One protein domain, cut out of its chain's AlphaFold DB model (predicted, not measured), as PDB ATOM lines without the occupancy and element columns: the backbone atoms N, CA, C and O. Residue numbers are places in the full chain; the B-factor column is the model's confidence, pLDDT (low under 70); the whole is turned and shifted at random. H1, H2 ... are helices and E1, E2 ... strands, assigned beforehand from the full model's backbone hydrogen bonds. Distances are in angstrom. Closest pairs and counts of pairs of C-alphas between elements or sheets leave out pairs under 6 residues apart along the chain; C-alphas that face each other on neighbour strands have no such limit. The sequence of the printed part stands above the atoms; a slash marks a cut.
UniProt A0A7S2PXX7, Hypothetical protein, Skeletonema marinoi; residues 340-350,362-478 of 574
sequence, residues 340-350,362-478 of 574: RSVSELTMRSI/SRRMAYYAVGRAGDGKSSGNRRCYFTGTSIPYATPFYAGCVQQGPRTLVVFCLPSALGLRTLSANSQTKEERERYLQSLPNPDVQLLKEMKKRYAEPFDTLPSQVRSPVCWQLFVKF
ATOM      1  N   ARG A 340     209.715 226.200 359.215       37.56
ATOM      2  CA  ARG A 340     209.540 227.662 359.358       37.56
ATOM      3  C   ARG A 340     210.519 228.522 358.542       37.56
ATOM      4  O   ARG A 340     211.650 228.751 358.957       37.56
ATOM      5  N   SER A 341     210.028 229.134 357.463       39.19
ATOM      6  CA  SER A 341     210.651 230.305 356.833       39.19
ATOM      7  C   SER A 341     209.592 231.230 356.217       39.19
ATOM      8  O   SER A 341     208.771 230.803 355.409       39.19
ATOM      9  N   VAL A 342     209.602 232.509 356.611       40.12
ATOM     10  CA  VAL A 342     208.831 233.581 355.957       40.12
ATOM     11  C   VAL A 342     209.807 234.364 355.089       40.12
ATOM     12  O   VAL A 342     210.782 234.908 355.604       40.12
ATOM     13  N   SER A 343     209.573 234.408 353.777       38.03
ATOM     14  CA  SER A 343     210.467 235.098 352.843       38.03
ATOM     15  C   SER A 343     209.923 236.491 352.510       38.03
ATOM     16  O   SER A 343     208.939 236.629 351.782       38.03
ATOM     17  N   GLU A 344     210.561 237.534 353.055       47.69
ATOM     18  CA  GLU A 344     210.307 238.934 352.681       47.69
ATOM     19  C   GLU A 344     210.900 239.201 351.288       47.69
ATOM     20  O   GLU A 344     212.060 239.601 351.149       47.69
ATOM     21  N   LEU A 345     210.112 238.984 350.232       39.97
ATOM     22  CA  LEU A 345     210.574 239.220 348.867       39.97
ATOM     23  C   LEU A 345     210.241 240.645 348.428       39.97
ATOM     24  O   LEU A 345     209.166 240.939 347.900       39.97
ATOM     25  N   THR A 346     211.202 241.547 348.622       46.69
ATOM     26  CA  THR A 346     211.162 242.883 348.023       46.69
ATOM     27  C   THR A 346     211.240 242.784 346.499       46.69
ATOM     28  O   THR A 346     212.263 242.331 345.977       46.69
ATOM     29  N   MET A 347     210.266 243.326 345.758       44.12
ATOM     30  CA  MET A 347     210.569 243.733 344.380       44.12
ATOM     31  C   MET A 347     211.312 245.061 344.414       44.12
ATOM     32  O   MET A 347     210.738 246.135 344.586       44.12
ATOM     33  N   ARG A 348     212.639 244.973 344.298       40.72
ATOM     34  CA  ARG A 348     213.517 246.139 344.333       40.72
ATOM     35  C   ARG A 348     213.452 246.886 343.002       40.72
ATOM     36  O   ARG A 348     214.108 246.477 342.048       40.72
ATOM     37  N   SER A 349     212.732 248.012 342.959       37.78
ATOM     38  CA  SER A 349     213.062 249.051 341.973       37.78
ATOM     39  C   SER A 349     214.511 249.494 342.215       37.78
ATOM     40  O   SER A 349     214.953 249.610 343.365       37.78
ATOM     41  N   ILE A 350     215.296 249.649 341.147       37.28
ATOM     42  CA  ILE A 350     216.748 249.825 341.283       37.28
ATOM     43  C   ILE A 350     217.058 251.302 341.533       37.28
ATOM     44  O   ILE A 350     217.287 252.088 340.617       37.28
ATOM     45  N   SER A 362     207.267 259.146 348.650       47.09
ATOM     46  CA  SER A 362     206.359 258.134 348.091       47.09
ATOM     47  C   SER A 362     206.846 257.274 346.904       47.09
ATOM     48  O   SER A 362     206.044 256.879 346.052       47.09
ATOM     49  N   ARG A 363     208.110 256.818 346.894       50.47
ATOM     50  CA  ARG A 363     208.461 255.591 346.139       50.47
ATOM     51  C   ARG A 363     207.878 254.353 346.836       50.47
ATOM     52  O   ARG A 363     208.587 253.686 347.589       50.47
ATOM     53  N   ARG A 364     206.595 254.055 346.582       51.88
ATOM     54  CA  ARG A 364     205.884 252.866 347.092       51.88
ATOM     55  C   ARG A 364     206.569 251.586 346.612       51.88
ATOM     56  O   ARG A 364     206.376 251.136 345.487       51.88
ATOM     57  N   MET A 365     207.396 251.007 347.475       52.22
ATOM     58  CA  MET A 365     208.079 249.739 347.218       52.22
ATOM     59  C   MET A 365     207.214 248.583 347.724       52.22
ATOM     60  O   MET A 365     206.854 248.567 348.902       52.22
ATOM     61  N   ALA A 366     206.902 247.628 346.847       57.41
ATOM     62  CA  ALA A 366     206.103 246.454 347.179       57.41
ATOM     63  C   ALA A 366     206.962 245.340 347.805       57.41
ATOM     64  O   ALA A 366     208.009 244.950 347.273       57.41
ATOM     65  N   TYR A 367     206.493 244.827 348.939       60.16
ATOM     66  CA  TYR A 367     207.079 243.710 349.670       60.16
ATOM     67  C   TYR A 367     206.047 242.600 349.696       60.16
ATOM     68  O   TYR A 367     204.964 242.773 350.255       60.16
ATOM     69  N   TYR A 368     206.376 241.469 349.088       66.12
ATOM     70  CA  TYR A 368     205.498 240.313 349.112       66.12
ATOM     71  C   TYR A 368     205.859 239.471 350.322       66.12
ATOM     72  O   TYR A 368     207.006 239.037 350.461       66.12
ATOM     73  N   ALA A 369     204.875 239.226 351.187       56.75
ATOM     74  CA  ALA A 369     204.955 238.092 352.087       56.75
ATOM     75  C   ALA A 369     204.805 236.846 351.213       56.75
ATOM     76  O   ALA A 369     203.694 236.467 350.834       56.75
ATOM     77  N   VAL A 370     205.927 236.245 350.819       56.78
ATOM     78  CA  VAL A 370     205.893 235.002 350.054       56.78
ATOM     79  C   VAL A 370     205.720 233.872 351.057       56.78
ATOM     80  O   VAL A 370     206.479 233.761 352.024       56.78
ATOM     81  N   GLY A 371     204.698 233.046 350.826       51.38
ATOM     82  CA  GLY A 371     204.568 231.753 351.493       51.38
ATOM     83  C   GLY A 371     205.743 230.839 351.142       51.38
ATOM     84  O   GLY A 371     206.653 231.232 350.407       51.38
ATOM     85  N   ARG A 372     205.726 229.588 351.607       57.28
ATOM     86  CA  ARG A 372     206.794 228.652 351.226       57.28
ATOM     87  C   ARG A 372     206.928 228.544 349.713       57.28
ATOM     88  O   ARG A 372     205.958 228.283 349.002       57.28
ATOM     89  N   ALA A 373     208.154 228.667 349.224       50.06
ATOM     90  CA  ALA A 373     208.479 228.169 347.905       50.06
ATOM     91  C   ALA A 373     208.487 226.636 347.977       50.06
ATOM     92  O   ALA A 373     209.469 226.053 348.418       50.06
ATOM     93  N   GLY A 374     207.394 225.989 347.560       53.44
ATOM     94  CA  GLY A 374     207.453 224.569 347.204       53.44
ATOM     95  C   GLY A 374     208.440 224.371 346.049       53.44
ATOM     96  O   GLY A 374     208.560 225.259 345.196       53.44
ATOM     97  N   ASP A 375     209.112 223.219 346.012       48.62
ATOM     98  CA  ASP A 375     210.402 222.962 345.332       48.62
ATOM     99  C   ASP A 375     210.390 223.051 343.784       48.62
ATOM    100  O   ASP A 375     211.366 222.743 343.096       48.62
ATOM    101  N   GLY A 376     209.269 223.483 343.206       51.00
ATOM    102  CA  GLY A 376     209.041 223.642 341.775       51.00
ATOM    103  C   GLY A 376     209.583 224.954 341.196       51.00
ATOM    104  O   GLY A 376     209.021 226.031 341.412       51.00
ATOM    105  N   LYS A 377     210.644 224.806 340.390       50.34
ATOM    106  CA  LYS A 377     211.132 225.683 339.302       50.34
ATOM    107  C   LYS A 377     210.376 227.009 339.083       50.34
ATOM    108  O   LYS A 377     209.301 227.028 338.490       50.34
ATOM    109  N   SER A 378     211.034 228.115 339.442       48.41
ATOM    110  CA  SER A 378     210.979 229.443 338.790       48.41
ATOM    111  C   SER A 378     209.630 230.133 338.505       48.41
ATOM    112  O   SER A 378     209.647 231.225 337.935       48.41
ATOM    113  N   SER A 379     208.475 229.611 338.927       52.16
ATOM    114  CA  SER A 379     207.242 230.405 338.951       52.16
ATOM    115  C   SER A 379     207.410 231.544 339.966       52.16
ATOM    116  O   SER A 379     207.784 231.315 341.123       52.16
ATOM    117  N   GLY A 380     207.252 232.778 339.476       63.81
ATOM    118  CA  GLY A 380     207.819 233.982 340.090       63.81
ATOM    119  C   GLY A 380     207.151 234.459 341.383       63.81
ATOM    120  O   GLY A 380     206.398 233.742 342.036       63.81
ATOM    121  N   ASN A 381     207.414 235.721 341.729       68.56
ATOM    122  CA  ASN A 381     207.137 236.350 343.033       68.56
ATOM    123  C   ASN A 381     205.652 236.374 343.472       68.56
ATOM    124  O   ASN A 381     205.346 236.800 344.583       68.56
ATOM    125  N   ARG A 382     204.725 235.936 342.614       83.44
ATOM    126  CA  ARG A 382     203.277 235.889 342.851       83.44
ATOM    127  C   ARG A 382     202.881 234.503 343.360       83.44
ATOM    128  O   ARG A 382     202.563 233.619 342.566       83.44
ATOM    129  N   ARG A 383     202.916 234.298 344.678       88.06
ATOM    130  CA  ARG A 383     202.533 233.031 345.326       88.06
ATOM    131  C   ARG A 383     201.531 233.267 346.448       88.06
ATOM    132  O   ARG A 383     201.644 234.242 347.183       88.06
ATOM    133  N   CYS A 384     200.574 232.357 346.584       92.19
ATOM    134  CA  CYS A 384     199.667 232.291 347.724       92.19
ATOM    135  C   CYS A 384     200.479 232.098 349.012       92.19
ATOM    136  O   CYS A 384     201.287 231.172 349.100       92.19
ATOM    137  N   TYR A 385     200.258 232.949 350.010       92.19
ATOM    138  CA  TYR A 385     200.984 232.905 351.277       92.19
ATOM    139  C   TYR A 385     200.739 231.598 352.041       92.19
ATOM    140  O   TYR A 385     201.666 230.993 352.572       92.19
ATOM    141  N   PHE A 386     199.492 231.128 352.030       92.12
ATOM    142  CA  PHE A 386     199.054 229.963 352.794       92.12
ATOM    143  C   PHE A 386     199.451 228.614 352.174       92.12
ATOM    144  O   PHE A 386     199.675 227.655 352.904       92.12
ATOM    145  N   THR A 387     199.552 228.528 350.841       91.56
ATOM    146  CA  THR A 387     199.771 227.252 350.124       91.56
ATOM    147  C   THR A 387     201.065 227.191 349.312       91.56
ATOM    148  O   THR A 387     201.364 226.154 348.728       91.56
ATOM    149  N   GLY A 388     201.809 228.296 349.182       89.12
ATOM    150  CA  GLY A 388     203.022 228.375 348.353       89.12
ATOM    151  C   GLY A 388     202.796 228.299 346.833       89.12
ATOM    152  O   GLY A 388     203.726 228.514 346.047       89.12
ATOM    153  N   THR A 389     201.562 228.011 346.408       89.12
ATOM    154  CA  THR A 389     201.142 227.863 345.011       89.12
ATOM    155  C   THR A 389     201.309 229.177 344.255       89.12
ATOM    156  O   THR A 389     200.876 230.229 344.729       89.12
ATOM    157  N   SER A 390     201.895 229.133 343.059       87.31
ATOM    158  CA  SER A 390     201.954 230.293 342.165       87.31
ATOM    159  C   SER A 390     200.563 230.730 341.719       87.31
ATOM    160  O   SER A 390     199.755 229.895 341.320       87.31
ATOM    161  N   ILE A 391     200.316 232.036 341.743       88.69
ATOM    162  CA  ILE A 391     199.083 232.662 341.259       88.69
ATOM    163  C   ILE A 391     199.180 232.736 339.725       88.69
ATOM    164  O   ILE A 391     200.081 233.422 339.226       88.69
ATOM    165  N   PRO A 392     198.325 232.025 338.964       85.44
ATOM    166  CA  PRO A 392     198.351 232.088 337.505       85.44
ATOM    167  C   PRO A 392     197.883 233.457 336.999       85.44
ATOM    168  O   PRO A 392     197.153 234.173 337.690       85.44
ATOM    169  N   TYR A 393     198.255 233.816 335.767       80.88
ATOM    170  CA  TYR A 393     197.698 235.016 335.142       80.88
ATOM    171  C   TYR A 393     196.169 234.885 334.976       80.88
ATOM    172  O   TYR A 393     195.647 233.779 334.838       80.88
ATOM    173  N   ALA A 394     195.452 236.013 335.045       82.31
ATOM    174  CA  ALA A 394     193.987 236.129 335.002       82.31
ATOM    175  C   ALA A 394     193.190 235.328 336.061       82.31
ATOM    176  O   ALA A 394     191.965 235.432 336.097       82.31
ATOM    177  N   THR A 395     193.851 234.585 336.955       90.12
ATOM    178  CA  THR A 395     193.204 233.941 338.106       90.12
ATOM    179  C   THR A 395     193.017 234.971 339.219       90.12
ATOM    180  O   THR A 395     194.006 235.582 339.624       90.12
ATOM    181  N   PRO A 396     191.795 235.172 339.740       93.19
ATOM    182  CA  PRO A 396     191.563 236.118 340.822       93.19
ATOM    183  C   PRO A 396     192.062 235.591 342.171       93.19
ATOM    184  O   PRO A 396     192.105 234.384 342.427       93.19
ATOM    185  N   PHE A 397     192.433 236.522 343.039       95.25
ATOM    186  CA  PHE A 397     193.060 236.267 344.329       95.25
ATOM    187  C   PHE A 397     192.678 237.368 345.318       95.25
ATOM    188  O   PHE A 397     192.497 238.525 344.945       95.25
ATOM    189  N   TYR A 398     192.595 237.026 346.597       96.31
ATOM    190  CA  TYR A 398     192.509 238.025 347.653       96.31
ATOM    191  C   TYR A 398     193.915 238.544 347.962       96.31
ATOM    192  O   TYR A 398     194.868 237.757 347.984       96.31
ATOM    193  N   ALA A 399     194.057 239.838 348.246       95.31
ATOM    194  CA  ALA A 399     195.301 240.380 348.785       95.31
ATOM    195  C   ALA A 399     195.050 241.285 349.993       95.31
ATOM    196  O   ALA A 399     194.198 242.166 349.934       95.31
ATOM    197  N   GLY A 400     195.802 241.055 351.068       94.38
ATOM    198  CA  GLY A 400     195.879 241.916 352.242       94.38
ATOM    199  C   GLY A 400     196.991 242.943 352.046       94.38
ATOM    200  O   GLY A 400     198.165 242.566 351.977       94.38
ATOM    201  N   CYS A 401     196.632 244.221 351.945       90.81
ATOM    202  CA  CYS A 401     197.540 245.323 351.626       90.81
ATOM    203  C   CYS A 401     197.696 246.272 352.822       90.81
ATOM    204  O   CYS A 401     196.729 246.879 353.277       90.81
ATOM    205  N   VAL A 402     198.923 246.443 353.326       89.50
ATOM    206  CA  VAL A 402     199.220 247.310 354.482       89.50
ATOM    207  C   VAL A 402     200.403 248.225 354.185       89.50
ATOM    208  O   VAL A 402     201.497 247.766 353.855       89.50
ATOM    209  N   GLN A 403     200.214 249.534 354.365       86.12
ATOM    210  CA  GLN A 403     201.299 250.505 354.251       86.12
ATOM    211  C   GLN A 403     202.188 250.492 355.508       86.12
ATOM    212  O   GLN A 403     201.719 250.659 356.631       86.12
ATOM    213  N   GLN A 404     203.493 250.327 355.306       83.12
ATOM    214  CA  GLN A 404     204.544 250.352 356.324       83.12
ATOM    215  C   GLN A 404     205.536 251.476 355.981       83.12
ATOM    216  O   GLN A 404     206.594 251.263 355.383       83.12
ATOM    217  N   GLY A 405     205.155 252.717 356.302       84.06
ATOM    218  CA  GLY A 405     205.907 253.916 355.916       84.06
ATOM    219  C   GLY A 405     205.942 254.092 354.387       84.06
ATOM    220  O   GLY A 405     204.877 254.156 353.775       84.06
ATOM    221  N   PRO A 406     207.121 254.154 353.735       74.00
ATOM    222  CA  PRO A 406     207.234 254.247 352.273       74.00
ATOM    223  C   PRO A 406     207.060 252.894 351.549       74.00
ATOM    224  O   PRO A 406     207.251 252.806 350.336       74.00
ATOM    225  N   ARG A 407     206.760 251.815 352.281       77.38
ATOM    226  CA  ARG A 407     206.629 250.447 351.760       77.38
ATOM    227  C   ARG A 407     205.168 250.002 351.788       77.38
ATOM    228  O   ARG A 407     204.437 250.392 352.695       77.38
ATOM    229  N   THR A 408     204.775 249.128 350.870       82.25
ATOM    230  CA  THR A 408     203.496 248.405 350.937       82.25
ATOM    231  C   THR A 408     203.791 246.923 351.113       82.25
ATOM    232  O   THR A 408     204.411 246.312 350.243       82.25
ATOM    233  N   LEU A 409     203.364 246.348 352.236       86.75
ATOM    234  CA  LEU A 409     203.324 244.903 352.422       86.75
ATOM    235  C   LEU A 409     202.068 244.363 351.734       86.75
ATOM    236  O   LEU A 409     200.974 244.879 351.963       86.75
ATOM    237  N   VAL A 410     202.234 243.324 350.920       89.88
ATOM    238  CA  VAL A 410     201.147 242.638 350.218       89.88
ATOM    239  C   VAL A 410     201.214 241.145 350.532       89.88
ATOM    240  O   VAL A 410     202.265 240.514 350.391       89.88
ATOM    241  N   VAL A 411     200.086 240.579 350.958       92.00
ATOM    242  CA  VAL A 411     199.931 239.160 351.310       92.00
ATOM    243  C   VAL A 411     198.833 238.557 350.445       92.00
ATOM    244  O   VAL A 411     197.724 239.074 350.446       92.00
ATOM    245  N   PHE A 412     199.103 237.472 349.718       94.00
ATOM    246  CA  PHE A 412     198.130 236.890 348.784       94.00
ATOM    247  C   PHE A 412     197.446 235.625 349.315       94.00
ATOM    248  O   PHE A 412     198.096 234.770 349.917       94.00
ATOM    249  N   CYS A 413     196.169 235.438 348.977       95.12
ATOM    250  CA  CYS A 413     195.431 234.191 349.169       95.12
ATOM    251  C   CYS A 413     194.667 233.806 347.893       95.12
ATOM    252  O   CYS A 413     193.884 234.594 347.365       95.12
ATOM    253  N   LEU A 414     194.856 232.576 347.412       94.81
ATOM    254  CA  LEU A 414     194.038 232.013 346.332       94.81
ATOM    255  C   LEU A 414     192.695 231.500 346.885       94.81
ATOM    256  O   LEU A 414     192.693 230.922 347.973       94.81
ATOM    257  N   PRO A 415     191.577 231.602 346.138       95.75
ATOM    258  CA  PRO A 415     190.296 231.015 346.542       95.75
ATOM    259  C   PRO A 415     190.380 229.508 346.849       95.75
ATOM    260  O   PRO A 415     189.779 229.047 347.818       95.75
ATOM    261  N   SER A 416     191.207 228.754 346.113       94.75
ATOM    262  CA  SER A 416     191.455 227.322 346.357       94.75
ATOM    263  C   SER A 416     191.980 227.002 347.756       94.75
ATOM    264  O   SER A 416     191.648 225.947 348.292       94.75
ATOM    265  N   ALA A 417     192.761 227.895 348.374       94.31
ATOM    266  CA  ALA A 417     193.231 227.707 349.749       94.31
ATOM    267  C   ALA A 417     192.051 227.661 350.742       94.31
ATOM    268  O   ALA A 417     192.070 226.943 351.737       94.31
ATOM    269  N   LEU A 418     190.972 228.381 350.430       95.25
ATOM    270  CA  LEU A 418     189.754 228.456 351.236       95.25
ATOM    271  C   LEU A 418     188.729 227.373 350.855       95.25
ATOM    272  O   LEU A 418     187.581 227.428 351.286       95.25
ATOM    273  N   GLY A 419     189.120 226.397 350.026       94.56
ATOM    274  CA  GLY A 419     188.221 225.365 349.500       94.56
ATOM    275  C   GLY A 419     187.170 225.895 348.521       94.56
ATOM    276  O   GLY A 419     186.261 225.158 348.147       94.56
ATOM    277  N   LEU A 420     187.276 227.158 348.096       94.50
ATOM    278  CA  LEU A 420     186.417 227.714 347.060       94.50
ATOM    279  C   LEU A 420     186.784 227.081 345.715       94.50
ATOM    280  O   LEU A 420     187.951 226.779 345.440       94.50
ATOM    281  N   ARG A 421     185.771 226.901 344.862       91.50
ATOM    282  CA  ARG A 421     185.942 226.453 343.475       91.50
ATOM    283  C   ARG A 421     186.983 227.331 342.778       91.50
ATOM    284  O   ARG A 421     187.001 228.533 342.998       91.50
ATOM    285  N   THR A 422     187.806 226.754 341.910       89.06
ATOM    286  CA  THR A 422     188.709 227.508 341.029       89.06
ATOM    287  C   THR A 422     188.142 227.656 339.625       89.06
ATOM    288  O   THR A 422     187.401 226.800 339.131       89.06
ATOM    289  N   LEU A 423     188.537 228.740 338.960       86.38
ATOM    290  CA  LEU A 423     188.406 228.880 337.515       86.38
ATOM    291  C   LEU A 423     189.473 228.053 336.786       86.38
ATOM    292  O   LEU A 423     190.589 227.883 337.278       86.38
ATOM    293  N   SER A 424     189.120 227.556 335.600       81.81
ATOM    294  CA  SER A 424     190.057 226.915 334.674       81.81
ATOM    295  C   SER A 424     190.541 227.959 333.676       81.81
ATOM    296  O   SER A 424     189.722 228.621 333.046       81.81
ATOM    297  N   ALA A 425     191.854 228.111 333.515       72.56
ATOM    298  CA  ALA A 425     192.439 229.233 332.775       72.56
ATOM    299  C   ALA A 425     192.182 229.219 331.250       72.56
ATOM    300  O   ALA A 425     192.420 230.225 330.588       72.56
ATOM    301  N   ASN A 426     191.736 228.094 330.682       65.00
ATOM    302  CA  ASN A 426     191.932 227.819 329.253       65.00
ATOM    303  C   ASN A 426     190.793 228.269 328.322       65.00
ATOM    304  O   ASN A 426     191.008 228.337 327.114       65.00
ATOM    305  N   SER A 427     189.583 228.517 328.831       56.66
ATOM    306  CA  SER A 427     188.408 228.773 327.981       56.66
ATOM    307  C   SER A 427     187.248 229.372 328.780       56.66
ATOM    308  O   SER A 427     186.321 228.652 329.146       56.66
ATOM    309  N   GLN A 428     187.316 230.663 329.106       76.06
ATOM    310  CA  GLN A 428     186.263 231.326 329.883       76.06
ATOM    311  C   GLN A 428     185.750 232.562 329.173       76.06
ATOM    312  O   GLN A 428     186.533 233.426 328.769       76.06
ATOM    313  N   THR A 429     184.430 232.647 329.036       87.62
ATOM    314  CA  THR A 429     183.789 233.866 328.538       87.62
ATOM    315  C   THR A 429     183.841 234.956 329.613       87.62
ATOM    316  O   THR A 429     184.058 234.674 330.799       87.62
ATOM    317  N   LYS A 430     183.635 236.222 329.226       85.81
ATOM    318  CA  LYS A 430     183.588 237.331 330.192       85.81
ATOM    319  C   LYS A 430     182.515 237.072 331.258       85.81
ATOM    320  O   LYS A 430     182.764 237.249 332.444       85.81
ATOM    321  N   GLU A 431     181.366 236.571 330.830       90.12
ATOM    322  CA  GLU A 431     180.173 236.332 331.641       90.12
ATOM    323  C   GLU A 431     180.348 235.123 332.577       90.12
ATOM    324  O   GLU A 431     179.702 235.040 333.618       90.12
ATOM    325  N   GLU A 432     181.199 234.148 332.238       90.75
ATOM    326  CA  GLU A 432     181.605 233.077 333.164       90.75
ATOM    327  C   GLU A 432     182.553 233.582 334.250       90.75
ATOM    328  O   GLU A 432     182.372 233.253 335.425       90.75
ATOM    329  N   ARG A 433     183.534 234.408 333.867       89.06
ATOM    330  CA  ARG A 433     184.455 235.061 334.802       89.06
ATOM    331  C   ARG A 433     183.699 235.963 335.780       89.06
ATOM    332  O   ARG A 433     183.903 235.847 336.984       89.06
ATOM    333  N   GLU A 434     182.806 236.807 335.276       90.25
ATOM    334  CA  GLU A 434     182.006 237.747 336.068       90.25
ATOM    335  C   GLU A 434     181.085 237.018 337.062       90.25
ATOM    336  O   GLU A 434     181.160 237.264 338.265       90.25
ATOM    337  N   ARG A 435     180.303 236.026 336.600       92.62
ATOM    338  CA  ARG A 435     179.453 235.194 337.478       92.62
ATOM    339  C   ARG A 435     180.247 234.468 338.562       92.62
ATOM    340  O   ARG A 435     179.720 234.218 339.643       92.62
ATOM    341  N   TYR A 436     181.500 234.108 338.291       93.06
ATOM    342  CA  TYR A 436     182.368 233.526 339.308       93.06
ATOM    343  C   TYR A 436     182.871 234.559 340.316       93.06
ATOM    344  O   TYR A 436     182.881 234.264 341.509       93.06
ATOM    345  N   LEU A 437     183.262 235.754 339.873       92.56
ATOM    346  CA  LEU A 437     183.706 236.831 340.764       92.56
ATOM    347  C   LEU A 437     182.562 237.262 341.695       92.56
ATOM    348  O   LEU A 437     182.765 237.352 342.901       92.56
ATOM    349  N   GLN A 438     181.333 237.331 341.172       93.19
ATOM    350  CA  GLN A 438     180.091 237.483 341.947       93.19
ATOM    351  C   GLN A 438     179.791 236.306 342.901       93.19
ATOM    352  O   GLN A 438     179.025 236.468 343.850       93.19
ATOM    353  N   SER A 439     180.365 235.118 342.669       94.62
ATOM    354  CA  SER A 439     180.209 233.936 343.534       94.62
ATOM    355  C   SER A 439     181.278 233.812 344.626       94.62
ATOM    356  O   SER A 439     181.145 232.972 345.520       94.62
ATOM    357  N   LEU A 440     182.343 234.619 344.565       95.12
ATOM    358  CA  LEU A 440     183.368 234.645 345.599       95.12
ATOM    359  C   LEU A 440     182.866 235.419 346.831       95.12
ATOM    360  O   LEU A 440     182.291 236.497 346.686       95.12
ATOM    361  N   PRO A 441     183.096 234.919 348.059       95.62
ATOM    362  CA  PRO A 441     182.761 235.660 349.267       95.62
ATOM    363  C   PRO A 441     183.563 236.964 349.356       95.62
ATOM    364  O   PRO A 441     184.750 237.012 349.016       95.62
ATOM    365  N   ASN A 442     182.913 238.011 349.864       95.69
ATOM    366  CA  ASN A 442     183.561 239.284 350.166       95.69
ATOM    367  C   ASN A 442     184.675 239.115 351.224       95.69
ATOM    368  O   ASN A 442     184.602 238.202 352.051       95.69
ATOM    369  N   PRO A 443     185.696 239.991 351.232       94.81
ATOM    370  CA  PRO A 443     186.794 239.976 352.203       94.81
ATOM    371  C   PRO A 443     186.346 240.475 353.588       94.81
ATOM    372  O   PRO A 443     186.664 241.582 354.019       94.81
ATOM    373  N   ASP A 444     185.567 239.654 354.284       96.69
ATOM    374  CA  ASP A 444     184.940 239.984 355.560       96.69
ATOM    375  C   ASP A 444     185.561 239.226 356.755       96.69
ATOM    376  O   ASP A 444     186.572 238.524 356.652       96.69
ATOM    377  N   VAL A 445     184.946 239.370 357.933       96.94
ATOM    378  CA  VAL A 445     185.365 238.657 359.151       96.94
ATOM    379  C   VAL A 445     185.220 237.134 359.001       96.94
ATOM    380  O   VAL A 445     186.005 236.399 359.597       96.94
ATOM    381  N   GLN A 446     184.258 236.637 358.216       96.88
ATOM    382  CA  GLN A 446     184.068 235.201 357.993       96.88
ATOM    383  C   GLN A 446     185.175 234.626 357.101       96.88
ATOM    384  O   GLN A 446     185.724 233.572 357.426       96.88
ATOM    385  N   LEU A 447     185.590 235.353 356.057       95.62
ATOM    386  CA  LEU A 447     186.727 234.973 355.216       95.62
ATOM    387  C   LEU A 447     188.019 234.844 356.037       95.62
ATOM    388  O   LEU A 447     188.737 233.849 355.918       95.62
ATOM    389  N   LEU A 448     188.298 235.813 356.917       97.06
ATOM    390  CA  LEU A 448     189.486 235.782 357.777       97.06
ATOM    391  C   LEU A 448     189.394 234.712 358.882       97.06
ATOM    392  O   LEU A 448     190.414 234.111 359.228       97.06
ATOM    393  N   LYS A 449     188.191 234.409 359.400       97.06
ATOM    394  CA  LYS A 449     187.968 233.247 360.282       97.06
ATOM    395  C   LYS A 449     188.305 231.935 359.566       97.06
ATOM    396  O   LYS A 449     189.021 231.115 360.135       97.06
ATOM    397  N   GLU A 450     187.852 231.744 358.325       96.94
ATOM    398  CA  GLU A 450     188.124 230.526 357.547       96.94
ATOM    399  C   GLU A 450     189.613 230.419 357.147       96.94
ATOM    400  O   GLU A 450     190.194 229.337 357.257       96.94
ATOM    401  N   MET A 451     190.280 231.538 356.806       96.88
ATOM    402  CA  MET A 451     191.745 231.593 356.645       96.88
ATOM    403  C   MET A 451     192.471 231.105 357.907       96.88
ATOM    404  O   MET A 451     193.329 230.225 357.821       96.88
ATOM    405  N   LYS A 452     192.120 231.646 359.085       97.19
ATOM    406  CA  LYS A 452     192.744 231.253 360.357       97.19
ATOM    407  C   LYS A 452     192.461 229.792 360.716       97.19
ATOM    408  O   LYS A 452     193.358 229.101 361.187       97.19
ATOM    409  N   LYS A 453     191.239 229.315 360.480       97.31
ATOM    410  CA  LYS A 453     190.811 227.935 360.751       97.31
ATOM    411  C   LYS A 453     191.569 226.909 359.906       97.31
ATOM    412  O   LYS A 453     191.943 225.867 360.432       97.31
ATOM    413  N   ARG A 454     191.823 227.199 358.623       96.12
ATOM    414  CA  ARG A 454     192.578 226.304 357.721       96.12
ATOM    415  C   ARG A 454     194.094 226.392 357.901       96.12
ATOM    416  O   ARG A 454     194.778 225.389 357.739       96.12
ATOM    417  N   TYR A 455     194.620 227.574 358.230       95.69
ATOM    418  CA  TYR A 455     196.061 227.845 358.237       95.69
ATOM    419  C   TYR A 455     196.501 228.605 359.494       95.69
ATOM    420  O   TYR A 455     197.086 229.683 359.396       95.69
ATOM    421  N   ALA A 456     196.228 228.049 360.676       95.88
ATOM    422  CA  ALA A 456     196.447 228.729 361.954       95.88
ATOM    423  C   ALA A 456     197.882 229.263 362.140       95.88
ATOM    424  O   ALA A 456     198.046 230.450 362.413       95.88
ATOM    425  N   GLU A 457     198.920 228.438 361.938       94.06
ATOM    426  CA  GLU A 457     200.316 228.881 362.105       94.06
ATOM    427  C   GLU A 457     200.724 229.970 361.086       94.06
ATOM    428  O   GLU A 457     201.156 231.034 361.532       94.06
ATOM    429  N   PRO A 458     200.522 229.814 359.757       92.81
ATOM    430  CA  PRO A 458     200.751 230.910 358.812       92.81
ATOM    431  C   PRO A 458     199.947 232.178 359.134       92.81
ATOM    432  O   PRO A 458     200.510 233.275 359.137       92.81
ATOM    433  N   PHE A 459     198.654 232.059 359.459       95.12
ATOM    434  CA  PHE A 459     197.803 233.207 359.787       95.12
ATOM    435  C   PHE A 459     198.308 233.950 361.029       95.12
ATOM    436  O   PHE A 459     198.367 235.182 361.038       95.12
ATOM    437  N   ASP A 460     198.741 233.225 362.062       94.19
ATOM    438  CA  ASP A 460     199.278 233.835 363.273       94.19
ATOM    439  C   ASP A 460     200.731 234.343 363.133       94.19
ATOM    440  O   ASP A 460     201.200 235.055 364.026       94.19
ATOM    441  N   THR A 461     201.389 234.137 361.981       92.38
ATOM    442  CA  THR A 461     202.609 234.875 361.577       92.38
ATOM    443  C   THR A 461     202.350 236.158 360.766       92.38
ATOM    444  O   THR A 461     203.278 236.941 360.560       92.38
ATOM    445  N   LEU A 462     201.106 236.449 360.360       91.31
ATOM    446  CA  LEU A 462     200.765 237.707 359.677       91.31
ATOM    447  C   LEU A 462     200.867 238.920 360.621       91.31
ATOM    448  O   LEU A 462     200.438 238.819 361.775       91.31
ATOM    449  N   PRO A 463     201.329 240.102 360.171       91.00
ATOM    450  CA  PRO A 463     201.245 241.329 360.967       91.00
ATOM    451  C   PRO A 463     199.802 241.642 361.379       91.00
ATOM    452  O   PRO A 463     198.868 241.385 360.621       91.00
ATOM    453  N   SER A 464     199.600 242.209 362.570       93.38
ATOM    454  CA  SER A 464     198.258 242.429 363.137       93.38
ATOM    455  C   SER A 464     197.358 243.303 362.258       93.38
ATOM    456  O   SER A 464     196.158 243.060 362.193       93.38
ATOM    457  N   GLN A 465     197.934 244.251 361.512       93.38
ATOM    458  CA  GLN A 465     197.212 245.068 360.534       93.38
ATOM    459  C   GLN A 465     196.626 244.220 359.392       93.38
ATOM    460  O   GLN A 465     195.503 244.471 358.964       93.38
ATOM    461  N   VAL A 466     197.354 243.187 358.943       94.19
ATOM    462  CA  VAL A 466     196.915 242.255 357.886       94.19
ATOM    463  C   VAL A 466     195.799 241.324 358.387       94.19
ATOM    464  O   VAL A 466     195.048 240.768 357.595       94.19
ATOM    465  N   ARG A 467     195.623 241.171 359.706       95.25
ATOM    466  CA  ARG A 467     194.517 240.391 360.295       95.25
ATOM    467  C   ARG A 467     193.206 241.188 360.413       95.25
ATOM    468  O   ARG A 467     192.253 240.687 361.001       95.25
ATOM    469  N   SER A 468     193.144 242.406 359.870       96.12
ATOM    470  CA  SER A 468     191.914 243.199 359.775       96.12
ATOM    471  C   SER A 468     191.243 242.984 358.411       96.12
ATOM    472  O   SER A 468     191.931 243.110 357.395       96.12
ATOM    473  N   PRO A 469     189.926 242.708 358.329       96.06
ATOM    474  CA  PRO A 469     189.263 242.425 357.053       96.06
ATOM    475  C   PRO A 469     189.338 243.610 356.081       96.06
ATOM    476  O   PRO A 469     189.526 243.409 354.890       96.06
ATOM    477  N   VAL A 470     189.321 244.850 356.589       94.94
ATOM    478  CA  VAL A 470     189.322 246.079 355.767       94.94
ATOM    479  C   VAL A 470     190.606 246.315 354.961       94.94
ATOM    480  O   VAL A 470     190.642 247.236 354.152       94.94
ATOM    481  N   CYS A 471     191.671 245.537 355.191       93.81
ATOM    482  CA  CYS A 471     192.884 245.587 354.367       93.81
ATOM    483  C   CYS A 471     192.900 244.539 353.243       93.81
ATOM    484  O   CYS A 471     193.798 244.575 352.402       93.81
ATOM    485  N   TRP A 472     191.942 243.605 353.241       95.12
ATOM    486  CA  TRP A 472     191.794 242.590 352.207       95.12
ATOM    487  C   TRP A 472     190.816 243.059 351.136       95.12
ATOM    488  O   TRP A 472     189.725 243.539 351.429       95.12
ATOM    489  N   GLN A 473     191.196 242.865 349.880       95.06
ATOM    490  CA  GLN A 473     190.348 243.124 348.719       95.06
ATOM    491  C   GLN A 473     190.498 241.976 347.712       95.06
ATOM    492  O   GLN A 473     191.479 241.224 347.750       95.06
ATOM    493  N   LEU A 474     189.491 241.789 346.855       94.44
ATOM    494  CA  LEU A 474     189.541 240.843 345.742       94.44
ATOM    495  C   LEU A 474     190.199 241.519 344.532       94.44
ATOM    496  O   LEU A 474     189.790 242.600 344.113       94.44
ATOM    497  N   PHE A 475     191.213 240.867 343.971       93.62
ATOM    498  CA  PHE A 475     192.006 241.370 342.858       93.62
ATOM    499  C   PHE A 475     191.992 240.386 341.690       93.62
ATOM    500  O   PHE A 475     191.908 239.169 341.869       93.62
ATOM    501  N   VAL A 476     192.080 240.927 340.474       91.38
ATOM    502  CA  VAL A 476     191.868 240.171 339.225       91.38
ATOM    503  C   VAL A 476     193.065 240.211 338.273       91.38
ATOM    504  O   VAL A 476     193.100 239.455 337.297       91.38
ATOM    505  N   LYS A 477     194.035 241.096 338.537       90.88
ATOM    506  CA  LYS A 477     195.245 241.336 337.737       90.88
ATOM    507  C   LYS A 477     196.406 241.821 338.616       90.88
ATOM    508  O   LYS A 477     196.234 242.132 339.792       90.88
ATOM    509  N   PHE A 478     197.584 241.940 338.009       89.81
ATOM    510  CA  PHE A 478     198.760 242.604 338.574       89.81
ATOM    511  C   PHE A 478     199.265 243.675 337.607       89.81
ATOM    512  O   PHE A 478     199.247 243.467 336.394       89.81
TER     513      PHE A 478
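What this domain is: This is residues 340 to 350 and 362 to 478 of the 574 residues of the protein "Hypothetical protein" of Skeletonema marinoi (UniProt A0A7S2PXX7). A strongly twisted sheet of five strands makes a wall, with H5 over E3 on one face and H3 and H4 on that same side, the centres of H3, H4 and H5 making a triangle. The long unnamed stretch of residues 371 to 396 winds past the ends of E2 and E4, H1 sits at the end of the hairpin of E3 and E4, and H2 lies far out at one end of the domain, where residues 426 to 431 stick out. You have 128 printed residues with five named strands and five named helices, in the order E1 E2 E3 E4 H1 H2 H3 H4 H5 E5; across the mixed sheet the order is E1 E2 E4 E3 E5. The class is mixed, helices and strands, with under half of the residues in named elements. The whole is compact, with a radius of gyration of the C-alphas of 14.6 A and spans of 39 by 33 by 33 A.

How they stand to each other: Begin with the inner strands E3, residues 397 to 404, and E4, residues 407 to 413, an antiparallel hairpin at 158 degrees; look for N 400 and O 411, 2.8 A apart. E2, residues 365 to 370, is parallel to E4 at 33 degrees, with N 367 and O 408 at 2.9 A. Beside E2 find the edge strand E1, residues 343 to 346, antiparallel at 159 degrees, with N 345 and O 368 at 3.1 A. The other edge strand, E5, residues 472 to 478, is antiparallel to E3, with N 475 and O 397 at 2.8 A. H5, residues 464 to 467, is on the sheet and over E3 at a height of 8.1 A; their closest C-alphas, Gly 400 and Val 466, are 5.7 A apart. H3, residues 445 to 454, is only just not on the sheet, with 4 pairs of C-alphas within 10 A, and is close to but not clearly touching H5, the closest C-alphas being Leu 448 and Arg 467 at 7.3 A. H4, residues 456 to 460, and H3 only just touch, with 3 pairs of C-alphas within 8 A, and only at the corner, closest at the C-alphas of Lys 452 and Phe 459, 5.5 A. H1, residues 415 to 418, only just touches H3, also with 3 pairs, closest at the C-alphas of Leu 418 and Met 451, 6.6 A. H2, residues 430 to 437, touches no helix and is apart from E3 and E5, for instance. In H2, H3 and H4 every O i to N i+4 pair is within hydrogen-bond range; H1 and H5 are too short for such a pair, and each has its 1 O i to N i+3 pair within range.

Where its parts are: Find C-alpha 397 at (193.060, 236.267, 344.329); from there E3 runs 21.8 A to C-alpha 404, and E4 comes back over 19.9 A from 407 to 413. E2 covers 15.2 A from 365 to 370, and E1 covers 9.2 A, starting at C-alpha 343 at (210.467, 235.098, 352.843). Among the helices, H3 is 14.4 A long and H2 10.6 A, while H1, H4 and H5 are short. E5, 15.3 A long, ends at C-alpha 478, (198.760, 242.604, 338.574).

The domain as a whole: The C-alphas farthest apart are those of Gly 405 and Ser 427, at 41.5 A. Look for the cut after residue 350: residues 351 to 361 are not printed, and C-alphas 350 and 362 are 14.9 A apart across it. The links from E2 to E3, 26 residues, and from H1 to H2, 11 residues, are long. The model's mean pLDDT over the printed part is 80.9, and it is under 70 in residues 340 to 350, 362 to 381 and 426 to 427.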